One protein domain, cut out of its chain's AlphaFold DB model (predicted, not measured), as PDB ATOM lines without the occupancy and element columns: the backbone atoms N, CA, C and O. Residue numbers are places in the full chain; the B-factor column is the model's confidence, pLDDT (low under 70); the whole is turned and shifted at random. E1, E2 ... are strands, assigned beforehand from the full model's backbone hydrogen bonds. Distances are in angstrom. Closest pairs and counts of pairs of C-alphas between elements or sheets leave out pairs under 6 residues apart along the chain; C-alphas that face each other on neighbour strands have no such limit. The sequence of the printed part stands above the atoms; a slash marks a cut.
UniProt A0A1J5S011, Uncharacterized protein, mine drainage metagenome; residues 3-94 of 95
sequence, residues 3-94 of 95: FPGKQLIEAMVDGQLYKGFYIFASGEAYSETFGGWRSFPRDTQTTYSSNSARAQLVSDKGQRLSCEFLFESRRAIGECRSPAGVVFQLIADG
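What this domain is: This is residues 3 to 94 of the 95 residues of an uncharacterized protein of mine drainage metagenome (UniProt A0A1J5S011). One six-stranded sheet is curled and folded back on itself like part of a barrel, and its two longest strands, E2 and E3, run on away from it as a long hairpin arm. The arm makes the length, and its tip, residues 35 to 40, stands free. The 92 printed residues hold six named strands and no named helix, all strand in class; the antiparallel order across the sheet, E1 E2 E3 E4 E5 E6, is also that along the chain. The whole is extended, with a radius of gyration of the C-alphas of 19.0 A and spans of 66 by 26 by 18 A.

How they stand to each other: Start at E1, residues 8 to 13, an edge strand; it forms a hairpin with E2, residues 16 to 32, where N 11 and O 18 are 2.9 A apart. Beside E2 find E3, residues 43 to 59, with N 29 and O 46 at 2.9 A. Next come E4, residues 64 to 72, with N 67 and O 55 of E3 at 2.8 A, and E5, residues 75 to 81, with N 77 and O 70 of E4 at 2.9 A. E6, residues 87 to 93, is the other edge strand, with N 90 and O 78 of E5 at 2.8 A. The six form a meander, each strand the antiparallel neighbour of the one before. They also form a folded sheet, bent back into two leaves: E1 E2 face E4 E5 E6 with 25 pairs of C-alphas within 11 A, and E3 is the hinge. E1 and E5 are apart, for instance.

Where its parts are: Find C-alpha 8 at (18.405, 33.212, -39.957), where E1 begins its 16.6 A. E2 covers 50.3 A to C-alpha 32 at (-3.972, 9.542, -56.270), and E3 46.6 A. E4, E5 and E6 measure 24.8, 19.1 and 19.4 A; E6 ends at (8.263, 40.486, -37.224).

The domain as a whole: The C-alphas farthest apart, those of Gly 15 and Arg 38, are 66.7 A apart. The printed part has no cut and no long link. Confidence is under 70 at residues 4 to 5, 25 to 50 and 94.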
ATOM      1  N   PHE A   3      15.039  36.777 -40.753       76.38
ATOM      2  CA  PHE A   3      15.642  36.973 -42.073       76.38
ATOM      3  C   PHE A   3      15.295  35.797 -43.002       76.38
ATOM      4  O   PHE A   3      16.088  34.854 -43.124       76.38
ATOM      5  N   PRO A   4      14.136  35.841 -43.688       67.31
ATOM      6  CA  PRO A   4      13.632  34.715 -44.473       67.31
ATOM      7  C   PRO A   4      14.567  34.246 -45.583       67.31
ATOM      8  O   PRO A   4      14.806  33.050 -45.728       67.31
ATOM      9  N   GLY A   5      15.180  35.185 -46.309       69.69
ATOM     10  CA  GLY A   5      16.104  34.873 -47.404       69.69
ATOM     11  C   GLY A   5      17.419  34.213 -46.968       69.69
ATOM     12  O   GLY A   5      18.158  33.727 -47.815       69.69
ATOM     13  N   LYS A   6      17.724  34.199 -45.663       74.56
ATOM     14  CA  LYS A   6      18.942  33.595 -45.097       74.56
ATOM     15  C   LYS A   6      18.650  32.480 -44.091       74.56
ATOM     16  O   LYS A   6      19.589  31.976 -43.484       74.56
ATOM     17  N   GLN A   7      17.372  32.138 -43.881       80.75
ATOM     18  CA  GLN A   7      16.922  31.188 -42.853       80.75
ATOM     19  C   GLN A   7      17.511  31.481 -41.462       80.75
ATOM     20  O   GLN A   7      17.803  30.575 -40.682       80.75
ATOM     21  N   LEU A   8      17.713  32.765 -41.159       83.25
ATOM     22  CA  LEU A   8      18.405  33.212 -39.957       83.25
ATOM     23  C   LEU A   8      17.436  33.934 -39.030       83.25
ATOM     24  O   LEU A   8      16.563  34.689 -39.468       83.25
ATOM     25  N   ILE A   9      17.601  33.694 -37.737       85.12
ATOM     26  CA  ILE A   9      16.819  34.328 -36.689       85.12
ATOM     27  C   ILE A   9      17.746  34.836 -35.590       85.12
ATOM     28  O   ILE A   9      18.721  34.187 -35.200       85.12
ATOM     29  N   GLU A  10      17.424  36.024 -35.100       87.00
ATOM     30  CA  GLU A  10      18.110  36.656 -33.982       87.00
ATOM     31  C   GLU A  10      17.086  37.002 -32.902       87.00
ATOM     32  O   GLU A  10      16.047  37.608 -33.189       87.00
ATOM     33  N   ALA A  11      17.374  36.625 -31.661       83.94
ATOM     34  CA  ALA A  11      16.541  36.908 -30.501       83.94
ATOM     35  C   ALA A  11      17.387  37.572 -29.414       83.94
ATOM     36  O   ALA A  11      18.520  37.164 -29.173       83.94
ATOM     37  N   MET A  12      16.841  38.589 -28.755       85.06
ATOM     38  CA  MET A  12      17.486  39.235 -27.616       85.06
ATOM     39  C   MET A  12      16.678  38.917 -26.364       85.06
ATOM     40  O   MET A  12      15.496  39.241 -26.300       85.06
ATOM     41  N   VAL A  13      17.308  38.260 -25.394       81.56
ATOM     42  CA  VAL A  13      16.690  37.865 -24.120       81.56
ATOM     43  C   VAL A  13      17.586  38.385 -23.006       81.56
ATOM     44  O   VAL A  13      18.780  38.091 -23.006       81.56
ATOM     45  N   ASP A  14      17.040  39.202 -22.103       82.38
ATOM     46  CA  ASP A  14      17.766  39.789 -20.964       82.38
ATOM     47  C   ASP A  14      19.095  40.477 -21.347       82.38
ATOM     48  O   ASP A  14      20.120  40.339 -20.680       82.38
ATOM     49  N   GLY A  15      19.103  41.200 -22.473       81.25
ATOM     50  CA  GLY A  15      20.298  41.889 -22.984       81.25
ATOM     51  C   GLY A  15      21.332  40.975 -23.653       81.25
ATOM     52  O   GLY A  15      22.359  41.458 -24.126       81.25
ATOM     53  N   GLN A  16      21.068  39.671 -23.736       85.94
ATOM     54  CA  GLN A  16      21.912  38.707 -24.424       85.94
ATOM     55  C   GLN A  16      21.362  38.429 -25.825       85.94
ATOM     56  O   GLN A  16      20.194  38.074 -25.992       85.94
ATOM     57  N   LEU A  17      22.219  38.569 -26.837       87.88
ATOM     58  CA  LEU A  17      21.886  38.229 -28.215       87.88
ATOM     59  C   LEU A  17      22.089  36.730 -28.454       87.88
ATOM     60  O   LEU A  17      23.133  36.169 -28.118       87.88
ATOM     61  N   TYR A  18      21.084  36.109 -29.053       87.44
ATOM     62  CA  TYR A  18      21.062  34.721 -29.482       87.44
ATOM     63  C   TYR A  18      20.858  34.681 -30.990       87.44
ATOM     64  O   TYR A  18      19.945  35.323 -31.513       87.44
ATOM     65  N   LYS A  19      21.690  33.913 -31.690       89.19
ATOM     66  CA  LYS A  19      21.619  33.766 -33.145       89.19
ATOM     67  C   LYS A  19      21.546  32.303 -33.526       89.19
ATOM     68  O   LYS A  19      22.138  31.452 -32.863       89.19
ATOM     69  N   GLY A  20      20.841  32.015 -34.607       86.69
ATOM     70  CA  GLY A  20      20.783  30.668 -35.141       86.69
ATOM     71  C   GLY A  20      20.070  30.595 -36.474       86.69
ATOM     72  O   GLY A  20      19.506  31.575 -36.967       86.69
ATOM     73  N   PHE A  21      20.101  29.397 -37.039       85.62
ATOM     74  CA  PHE A  21      19.325  29.056 -38.218       85.62
ATOM     75  C   PHE A  21      18.024  28.388 -37.794       85.62
ATOM     76  O   PHE A  21      17.971  27.692 -36.774       85.62
ATOM     77  N   TYR A  22      16.979  28.606 -38.582       84.12
ATOM     78  CA  TYR A  22      15.704  27.934 -38.399       84.12
ATOM     79  C   TYR A  22      15.368  27.066 -39.608       84.12
ATOM     80  O   TYR A  22      15.716  27.386 -40.743       84.12
ATOM     81  N   ILE A  23      14.673  25.964 -39.354       80.69
ATOM     82  CA  ILE A  23      14.233  25.001 -40.360       80.69
ATOM     83  C   ILE A  23      12.708  24.986 -40.335       80.69
ATOM     84  O   ILE A  23      12.115  24.787 -39.276       80.69
ATOM     85  N   PHE A  24      12.080  25.204 -41.489       78.56
ATOM     86  CA  PHE A  24      10.635  25.060 -41.664       78.56
ATOM     87  C   PHE A  24      10.267  23.600 -41.939       78.56
ATOM     88  O   PHE A  24      10.957  22.900 -42.678       78.56
ATOM     89  N   ALA A  25       9.167  23.143 -41.350       65.56
ATOM     90  CA  ALA A  25       8.581  21.855 -41.672       65.56
ATOM     91  C   ALA A  25       7.738  22.004 -42.949       65.56
ATOM     92  O   ALA A  25       6.570  22.357 -42.887       65.56
ATOM     93  N   SER A  26       8.309  21.753 -44.125       58.88
ATOM     94  CA  SER A  26       7.543  21.652 -45.376       58.88
ATOM     95  C   SER A  26       7.336  20.182 -45.736       58.88
ATOM     96  O   SER A  26       8.307  19.429 -45.770       58.88
ATOM     97  N   GLY A  27       6.094  19.769 -46.006       48.19
ATOM     98  CA  GLY A  27       5.771  18.425 -46.487       48.19
ATOM     99  C   GLY A  27       5.067  18.470 -47.841       48.19
ATOM    100  O   GLY A  27       4.189  19.292 -48.081       48.19
ATOM    101  N   GLU A  28       5.426  17.571 -48.747       48.84
ATOM    102  CA  GLU A  28       4.680  17.354 -49.988       48.84
ATOM    103  C   GLU A  28       3.900  16.050 -49.850       48.84
ATOM    104  O   GLU A  28       4.486  15.024 -49.509       48.84
ATOM    105  N   ALA A  29       2.588  16.074 -50.090       42.41
ATOM    106  CA  ALA A  29       1.788  14.860 -50.159       42.41
ATOM    107  C   ALA A  29       1.265  14.667 -51.582       42.41
ATOM    108  O   ALA A  29       0.729  15.577 -52.213       42.41
ATOM    109  N   TYR A  30       1.391  13.450 -52.082       46.69
ATOM    110  CA  TYR A  30       0.864  13.060 -53.380       46.69
ATOM    111  C   TYR A  30      -0.425  12.283 -53.126       46.69
ATOM    112  O   TYR A  30      -0.424  11.316 -52.365       46.69
ATOM    113  N   SER A  31      -1.539  12.735 -53.702       51.19
ATOM    114  CA  SER A  31      -2.821  12.033 -53.620       51.19
ATOM    115  C   SER A  31      -3.208  11.504 -54.996       51.19
ATOM    116  O   SER A  31      -3.345  12.276 -55.949       51.19
ATOM    117  N   GLU A  32      -3.413  10.192 -55.087       50.59
ATOM    118  CA  GLU A  32      -3.972   9.542 -56.270       50.59
ATOM    119  C   GLU A  32      -5.502   9.575 -56.188       50.59
ATOM    120  O   GLU A  32      -6.110   9.032 -55.263       50.59
ATOM    121  N   THR A  33      -6.150  10.220 -57.159       50.22
ATOM    122  CA  THR A  33      -7.615  10.194 -57.253       50.22
ATOM    123  C   THR A  33      -8.039   8.937 -58.014       50.22
ATOM    124  O   THR A  33      -7.823   8.848 -59.223       50.22
ATOM    125  N   PHE A  34      -8.670   7.969 -57.339       48.91
ATOM    126  CA  PHE A  34      -9.264   6.793 -57.990       48.91
ATOM    127  C   PHE A  34     -10.542   7.199 -58.749       48.91
ATOM    128  O   PHE A  34     -11.656   7.157 -58.228       48.91
ATOM    129  N   GLY A  35     -10.376   7.650 -59.992       46.22
ATOM    130  CA  GLY A  35     -11.477   7.907 -60.919       46.22
ATOM    131  C   GLY A  35     -12.053   6.595 -61.461       46.22
ATOM    132  O   GLY A  35     -11.314   5.736 -61.933       46.22
ATOM    133  N   GLY A  36     -13.376   6.432 -61.391       48.75
ATOM    134  CA  GLY A  36     -14.081   5.224 -61.830       48.75
ATOM    135  C   GLY A  36     -13.720   4.754 -63.249       48.75
ATOM    136  O   GLY A  36     -13.562   5.563 -64.157       48.75
ATOM    137  N   TRP A  37     -13.600   3.427 -63.381       48.41
ATOM    138  CA  TRP A  37     -13.428   2.486 -64.512       48.41
ATOM    139  C   TRP A  37     -13.000   2.903 -65.944       48.41
ATOM    140  O   TRP A  37     -12.909   2.008 -66.781       48.41
ATOM    141  N   ARG A  38     -12.711   4.170 -66.288       49.69
ATOM    142  CA  ARG A  38     -12.295   4.597 -67.650       49.69
ATOM    143  C   ARG A  38     -11.400   5.847 -67.734       49.69
ATOM    144  O   ARG A  38     -11.312   6.445 -68.803       49.69
ATOM    145  N   SER A  39     -10.725   6.284 -66.672       52.47
ATOM    146  CA  SER A  39      -9.769   7.402 -66.780       52.47
ATOM    147  C   SER A  39      -8.450   7.102 -66.087       52.47
ATOM    148  O   SER A  39      -8.437   6.614 -64.963       52.47
ATOM    149  N   PHE A  40      -7.348   7.401 -66.782       50.47
ATOM    150  CA  PHE A  40      -6.004   7.401 -66.213       50.47
ATOM    151  C   PHE A  40      -5.990   8.305 -64.969       50.47
ATOM    152  O   PHE A  40      -6.533   9.416 -65.044       50.47
ATOM    153  N   PRO A  41      -5.429   7.848 -63.835       48.91
ATOM    154  CA  PRO A  41      -5.374   8.648 -62.621       48.91
ATOM    155  C   PRO A  41      -4.626   9.950 -62.915       48.91
ATOM    156  O   PRO A  41      -3.558   9.950 -63.525       48.91
ATOM    157  N   ARG A  42      -5.227  11.080 -62.538       51.28
ATOM    158  CA  ARG A  42      -4.518  12.358 -62.511       51.28
ATOM    159  C   ARG A  42      -3.811  12.442 -61.167       51.28
ATOM    160  O   ARG A  42      -4.488  12.517 -60.137       51.28
ATOM    161  N   ASP A  43      -2.484  12.446 -61.190       47.50
ATOM    162  CA  ASP A  43      -1.680  12.743 -60.009       47.50
ATOM    163  C   ASP A  43      -2.062  14.135 -59.508       47.50
ATOM    164  O   ASP A  43      -1.886  15.140 -60.199       47.50
ATOM    165  N   THR A  44      -2.657  14.196 -58.319       53.12
ATOM    166  CA  THR A  44      -2.943  15.468 -57.661       53.12
ATOM    167  C   THR A  44      -1.846  15.677 -56.630       53.12
ATOM    168  O   THR A  44      -1.853  15.066 -55.560       53.12
ATOM    169  N   GLN A  45      -0.853  16.493 -56.981       48.66
ATOM    170  CA  GLN A  45       0.199  16.904 -56.058       48.66
ATOM    171  C   GLN A  45      -0.393  17.921 -55.078       48.66
ATOM    172  O   GLN A  45      -0.766  19.026 -55.470       48.66
ATOM    173  N   THR A  46      -0.501  17.542 -53.806       47.03
ATOM    174  CA  THR A  46      -0.956  18.432 -52.738       47.03
ATOM    175  C   THR A  46       0.235  18.795 -51.859       47.03
ATOM    176  O   THR A  46       0.624  18.073 -50.941       47.03
ATOM    177  N   THR A  47       0.855  19.934 -52.141       46.41
ATOM    178  CA  THR A  47       1.910  20.478 -51.283       46.41
ATOM    179  C   THR A  47       1.285  20.993 -49.985       46.41
ATOM    180  O   THR A  47       0.562  21.987 -49.998       46.41
ATOM    181  N   TYR A  48       1.557  20.335 -48.856       50.47
ATOM    182  CA  TYR A  48       1.149  20.808 -47.534       50.47
ATOM    183  C   TYR A  48       2.316  21.559 -46.888       50.47
ATOM    184  O   TYR A  48       3.156  20.993 -46.184       50.47
ATOM    185  N   SER A  49       2.383  22.871 -47.105       53.84
ATOM    186  CA  SER A  49       3.312  23.705 -46.346       53.84
ATOM    187  C   SER A  49       2.818  23.800 -44.899       53.84
ATOM    188  O   SER A  49       1.880  24.548 -44.618       53.84
ATOM    189  N   SER A  50       3.424  23.051 -43.973       61.84
ATOM    190  CA  SER A  50       3.250  23.356 -42.555       61.84
ATOM    191  C   SER A  50       3.979  24.669 -42.278       61.84
ATOM    192  O   SER A  50       5.108  24.898 -42.711       61.84
ATOM    193  N   ASN A  51       3.301  25.584 -41.603       74.75
ATOM    194  CA  ASN A  51       3.835  26.898 -41.279       74.75
ATOM    195  C   ASN A  51       4.706  26.871 -40.015       74.75
ATOM    196  O   ASN A  51       5.090  27.923 -39.522       74.75
ATOM    197  N   SER A  52       5.019  25.694 -39.475       79.69
ATOM    198  CA  SER A  52       5.870  25.534 -38.299       79.69
ATOM    199  C   SER A  52       7.353  25.496 -38.648       79.69
ATOM    200  O   SER A  52       7.773  24.998 -39.693       79.69
ATOM    201  N   ALA A  53       8.166  26.014 -37.740       84.25
ATOM    202  CA  ALA A  53       9.608  26.019 -37.823       84.25
ATOM    203  C   ALA A  53      10.246  25.802 -36.454       84.25
ATOM    204  O   ALA A  53       9.673  26.100 -35.405       84.25
ATOM    205  N   ARG A  54      11.466  25.268 -36.487       88.12
ATOM    206  CA  ARG A  54      12.307  25.044 -35.312       88.12
ATOM    207  C   ARG A  54      13.645  25.731 -35.497       88.12
ATOM    208  O   ARG A  54      14.219  25.667 -36.580       88.12
ATOM    209  N   ALA A  55      14.166  26.335 -34.440       88.38
ATOM    210  CA  ALA A  55      15.483  26.952 -34.429       88.38
ATOM    211  C   ALA A  55      16.271  26.541 -33.190       88.38
ATOM    212  O   ALA A  55      15.717  26.378 -32.104       88.38
ATOM    213  N   GLN A  56      17.583  26.418 -33.352       90.06
ATOM    214  CA  GLN A  56      18.518  26.316 -32.238       90.06
ATOM    215  C   GLN A  56      19.353  27.587 -32.225       90.06
ATOM    216  O   GLN A  56      20.100  27.849 -33.167       90.06
ATOM    217  N   LEU A  57      19.192  28.387 -31.176       89.38
ATOM    218  CA  LEU A  57      19.910  29.640 -31.012       89.38
ATOM    219  C   LEU A  57      21.028  29.470 -30.000       89.38
ATOM    220  O   LEU A  57      20.870  28.784 -28.988       89.38
ATOM    221  N   VAL A  58      22.145  30.135 -30.254       90.75
ATOM    222  CA  VAL A  58      23.304  30.153 -29.366       90.75
ATOM    223  C   VAL A  58      23.689  31.604 -29.105       90.75
ATOM    224  O   VAL A  58      23.652  32.435 -30.013       90.75
ATOM    225  N   SER A  59      24.010  31.917 -27.853       90.69
ATOM    226  CA  SER A  59      24.578  33.212 -27.471       90.69
ATOM    227  C   SER A  59      26.103  33.181 -27.478       90.69
ATOM    228  O   SER A  59      26.713  32.117 -27.362       90.69
ATOM    229  N   ASP A  60      26.724  34.358 -27.478       86.19
ATOM    230  CA  ASP A  60      28.183  34.505 -27.352       86.19
ATOM    231  C   ASP A  60      28.745  33.900 -26.050       86.19
ATOM    232  O   ASP A  60      29.919  33.547 -25.975       86.19
ATOM    233  N   LYS A  61      27.900  33.732 -25.022       85.56
ATOM    234  CA  LYS A  61      28.249  33.073 -23.750       85.56
ATOM    235  C   LYS A  61      28.054  31.550 -23.778       85.56
ATOM    236  O   LYS A  61      28.172  30.898 -22.744       85.56
ATOM    237  N   GLY A  62      27.699  30.972 -24.926       84.25
ATOM    238  CA  GLY A  62      27.466  29.536 -25.098       84.25
ATOM    239  C   GLY A  62      26.111  29.033 -24.584       84.25
ATOM    240  O   GLY A  62      25.838  27.833 -24.658       84.25
ATOM    241  N   GLN A  63      25.237  29.918 -24.091       87.88
ATOM    242  CA  GLN A  63      23.871  29.548 -23.708       87.88
ATOM    243  C   GLN A  63      23.062  29.203 -24.956       87.88
ATOM    244  O   GLN A  63      23.178  29.883 -25.976       87.88
ATOM    245  N   ARG A  64      22.236  28.161 -24.859       89.25
ATOM    246  CA  ARG A  64      21.418  27.659 -25.965       89.25
ATOM    247  C   ARG A  64      19.945  27.935 -25.707       89.25
ATOM    248  O   ARG A  64      19.509  27.875 -24.562       89.25
ATOM    249  N   LEU A  65      19.191  28.187 -26.767       89.44
ATOM    250  CA  LEU A  65      17.733  28.263 -26.745       89.44
ATOM    251  C   LEU A  65      17.179  27.404 -27.877       89.44
ATOM    252  O   LEU A  65      17.587  27.548 -29.027       89.44
ATOM    253  N   SER A  66      16.242  26.523 -27.551       90.75
ATOM    254  CA  SER A  66      15.494  25.749 -28.538       90.75
ATOM    255  C   SER A  66      14.157  26.428 -28.780       90.75
ATOM    256  O   SER A  66      13.347  26.511 -27.862       90.75
ATOM    257  N   CYS A  67      13.934  26.924 -29.989       89.75
ATOM    258  CA  CYS A  67      12.723  27.651 -30.344       89.75
ATOM    259  C   CYS A  67      11.853  26.846 -31.302       89.75
ATOM    260  O   CYS A  67      12.357  26.283 -32.273       89.75
ATOM    261  N   GLU A  68      10.551  26.843 -31.056       89.12
ATOM    262  CA  GLU A  68       9.525  26.342 -31.967       89.12
ATOM    263  C   GLU A  68       8.542  27.475 -32.239       89.12
ATOM    264  O   GLU A  68       8.068  28.124 -31.310       89.12
ATOM    265  N   PHE A  69       8.259  27.758 -33.506       86.69
ATOM    266  CA  PHE A  69       7.389  28.869 -33.874       86.69
ATOM    267  C   PHE A  69       6.653  28.617 -35.179       86.69
ATOM    268  O   PHE A  69       7.091  27.847 -36.025       86.69
ATOM    269  N   LEU A  70       5.515  29.280 -35.329       84.81
ATOM    270  CA  LEU A  70       4.688  29.262 -36.522       84.81
ATOM    271  C   LEU A  70       4.866  30.577 -37.270       84.81
ATOM    272  O   LEU A  70       4.910  31.641 -36.657       84.81
ATOM    273  N   PHE A  71       4.936  30.502 -38.590       77.00
ATOM    274  CA  PHE A  71       4.846  31.649 -39.473       77.00
ATOM    275  C   PHE A  71       3.377  31.982 -39.731       77.00
ATOM    276  O   PHE A  71       2.615  31.176 -40.267       77.00
ATOM    277  N   GLU A  72       2.983  33.197 -39.373       74.88
ATOM    278  CA  GLU A  72       1.695  33.789 -39.703       74.88
ATOM    279  C   GLU A  72       1.941  35.007 -40.598       74.88
ATOM    280  O   GLU A  72       2.304  36.098 -40.151       74.88
ATOM    281  N   SER A  73       1.785  34.812 -41.910       74.06
ATOM    282  CA  SER A  73       2.106  35.813 -42.936       74.06
ATOM    283  C   SER A  73       3.565  36.295 -42.868       74.06
ATOM    284  O   SER A  73       4.462  35.605 -43.342       74.06
ATOM    285  N   ARG A  74       3.818  37.479 -42.295       72.38
ATOM    286  CA  ARG A  74       5.164  38.053 -42.111       72.38
ATOM    287  C   ARG A  74       5.627  38.027 -40.658       72.38
ATOM    288  O   ARG A  74       6.625  38.654 -40.338       72.38
ATOM    289  N   ARG A  75       4.906  37.354 -39.767       76.56
ATOM    290  CA  ARG A  75       5.251  37.246 -38.349       76.56
ATOM    291  C   ARG A  75       5.611  35.813 -38.022       76.56
ATOM    292  O   ARG A  75       5.047  34.896 -38.609       76.56
ATOM    293  N   ALA A  76       6.516  35.619 -37.075       81.25
ATOM    294  CA  ALA A  76       6.632  34.354 -36.376       81.25
ATOM    295  C   ALA A  76       6.214  34.510 -34.926       81.25
ATOM    296  O   ALA A  76       6.625  35.456 -34.245       81.25
ATOM    297  N   ILE A  77       5.424  33.549 -34.468       85.81
ATOM    298  CA  ILE A  77       4.916  33.483 -33.105       85.81
ATOM    299  C   ILE A  77       5.191  32.079 -32.583       85.81
ATOM    300  O   ILE A  77       4.890  31.090 -33.251       85.81
ATOM    301  N   GLY A  78       5.783  31.981 -31.400       88.50
ATOM    302  CA  GLY A  78       6.095  30.699 -30.793       88.50
ATOM    303  C   GLY A  78       6.751  30.825 -29.435       88.50
ATOM    304  O   GLY A  78       6.547  31.801 -28.715       88.50
ATOM    305  N   GLU A  79       7.560  29.832 -29.094       90.62
ATOM    306  CA  GLU A  79       8.206  29.713 -27.796       90.62
ATOM    307  C   GLU A  79       9.667  29.292 -27.951       90.62
ATOM    308  O   GLU A  79      10.011  28.461 -28.789       90.62
ATOM    309  N   CYS A  80      10.532  29.849 -27.112       89.44
ATOM    310  CA  CYS A  80      11.919  29.446 -26.942       89.44
ATOM    311  C   CYS A  80      12.119  28.878 -25.545       89.44
ATOM    312  O   CYS A  80      11.769  29.512 -24.555       89.44
ATOM    313  N   ARG A  81      12.740  27.708 -25.446       91.50
ATOM    314  CA  ARG A  81      13.045  27.048 -24.181       91.50
ATOM    315  C   ARG A  81      14.547  27.011 -23.935       91.50
ATOM    316  O   ARG A  81      15.321  26.645 -24.821       91.50
ATOM    317  N   SER A  82      14.959  27.357 -22.721       89.62
ATOM    318  CA  SER A  82      16.337  27.171 -22.264       89.62
ATOM    319  C   SER A  82      16.572  25.748 -21.737       89.62
ATOM    320  O   SER A  82      15.628  25.083 -21.306       89.62
ATOM    321  N   PRO A  83      17.830  25.271 -21.686       84.25
ATOM    322  CA  PRO A  83      18.181  23.997 -21.056       84.25
ATOM    323  C   PRO A  83      17.753  23.894 -19.587       84.25
ATOM    324  O   PRO A  83      17.536  22.795 -19.092       84.25
ATOM    325  N   ALA A  84      17.610  25.032 -18.900       86.00
ATOM    326  CA  ALA A  84      17.129  25.105 -17.523       86.00
ATOM    327  C   ALA A  84      15.592  25.003 -17.405       86.00
ATOM    328  O   ALA A  84      15.060  25.079 -16.303       86.00
ATOM    329  N   GLY A  85      14.871  24.856 -18.523       84.75
ATOM    330  CA  GLY A  85      13.412  24.726 -18.559       84.75
ATOM    331  C   GLY A  85      12.649  26.052 -18.584       84.75
ATOM    332  O   GLY A  85      11.422  26.036 -18.585       84.75
ATOM    333  N   VAL A  86      13.344  27.192 -18.643       88.75
ATOM    334  CA  VAL A  86      12.699  28.509 -18.756       88.75
ATOM    335  C   VAL A  86      12.117  28.663 -20.157       88.75
ATOM    336  O   VAL A  86      12.811  28.393 -21.139       88.75
ATOM    337  N   VAL A  87      10.859  29.090 -20.241       89.44
ATOM    338  CA  VAL A  87      10.142  29.317 -21.499       89.44
ATOM    339  C   VAL A  87       9.997  30.815 -21.735       89.44
ATOM    340  O   VAL A  87       9.562  31.554 -20.857       89.44
ATOM    341  N   PHE A  88      10.356  31.245 -22.936       87.62
ATOM    342  CA  PHE A  88      10.243  32.609 -23.423       87.62
ATOM    343  C   PHE A  88       9.285  32.627 -24.604       87.62
ATOM    344  O   PHE A  88       9.385  31.783 -25.493       87.62
ATOM    345  N   GLN A  89       8.388  33.605 -24.653       87.81
ATOM    346  CA  GLN A  89       7.543  33.795 -25.823       87.81
ATOM    347  C   GLN A  89       8.365  34.438 -26.944       87.81
ATOM    348  O   GLN A  89       8.998  35.477 -26.750       87.81
ATOM    349  N   LEU A  90       8.369  33.816 -28.120       84.44
ATOM    350  CA  LEU A  90       8.993  34.351 -29.319       84.44
ATOM    351  C   LEU A  90       7.940  35.077 -30.148       84.44
ATOM    352  O   LEU A  90       6.984  34.471 -30.625       84.44
ATOM    353  N   ILE A  91       8.147  36.375 -30.344       84.12
ATOM    354  CA  ILE A  91       7.386  37.192 -31.285       84.12
ATOM    355  C   ILE A  91       8.413  37.910 -32.150       84.12
ATOM    356  O   ILE A  91       9.236  38.677 -31.647       84.12
ATOM    357  N   ALA A  92       8.412  37.618 -33.444       78.19
ATOM    358  CA  ALA A  92       9.343  38.215 -34.382       78.19
ATOM    359  C   ALA A  92       8.608  38.664 -35.642       78.19
ATOM    360  O   ALA A  92       8.036  37.852 -36.364       78.19
ATOM    361  N   ASP A  93       8.663  39.960 -35.926       77.56
ATOM    362  CA  ASP A  93       8.263  40.486 -37.224       77.56
ATOM    363  C   ASP A  93       9.363  40.187 -38.262       77.56
ATOM    364  O   ASP A  93      10.568  40.280 -37.987       77.56
ATOM    365  N   GLY A  94       8.935  39.767 -39.449       66.56
ATOM    366  CA  GLY A  94       9.763  39.594 -40.632       66.56
ATOM    367  C   GLY A  94      10.028  40.945 -41.279       66.56
ATOM    368  O   GLY A  94       9.100  41.732 -41.480       66.56
TER     369      GLY A  94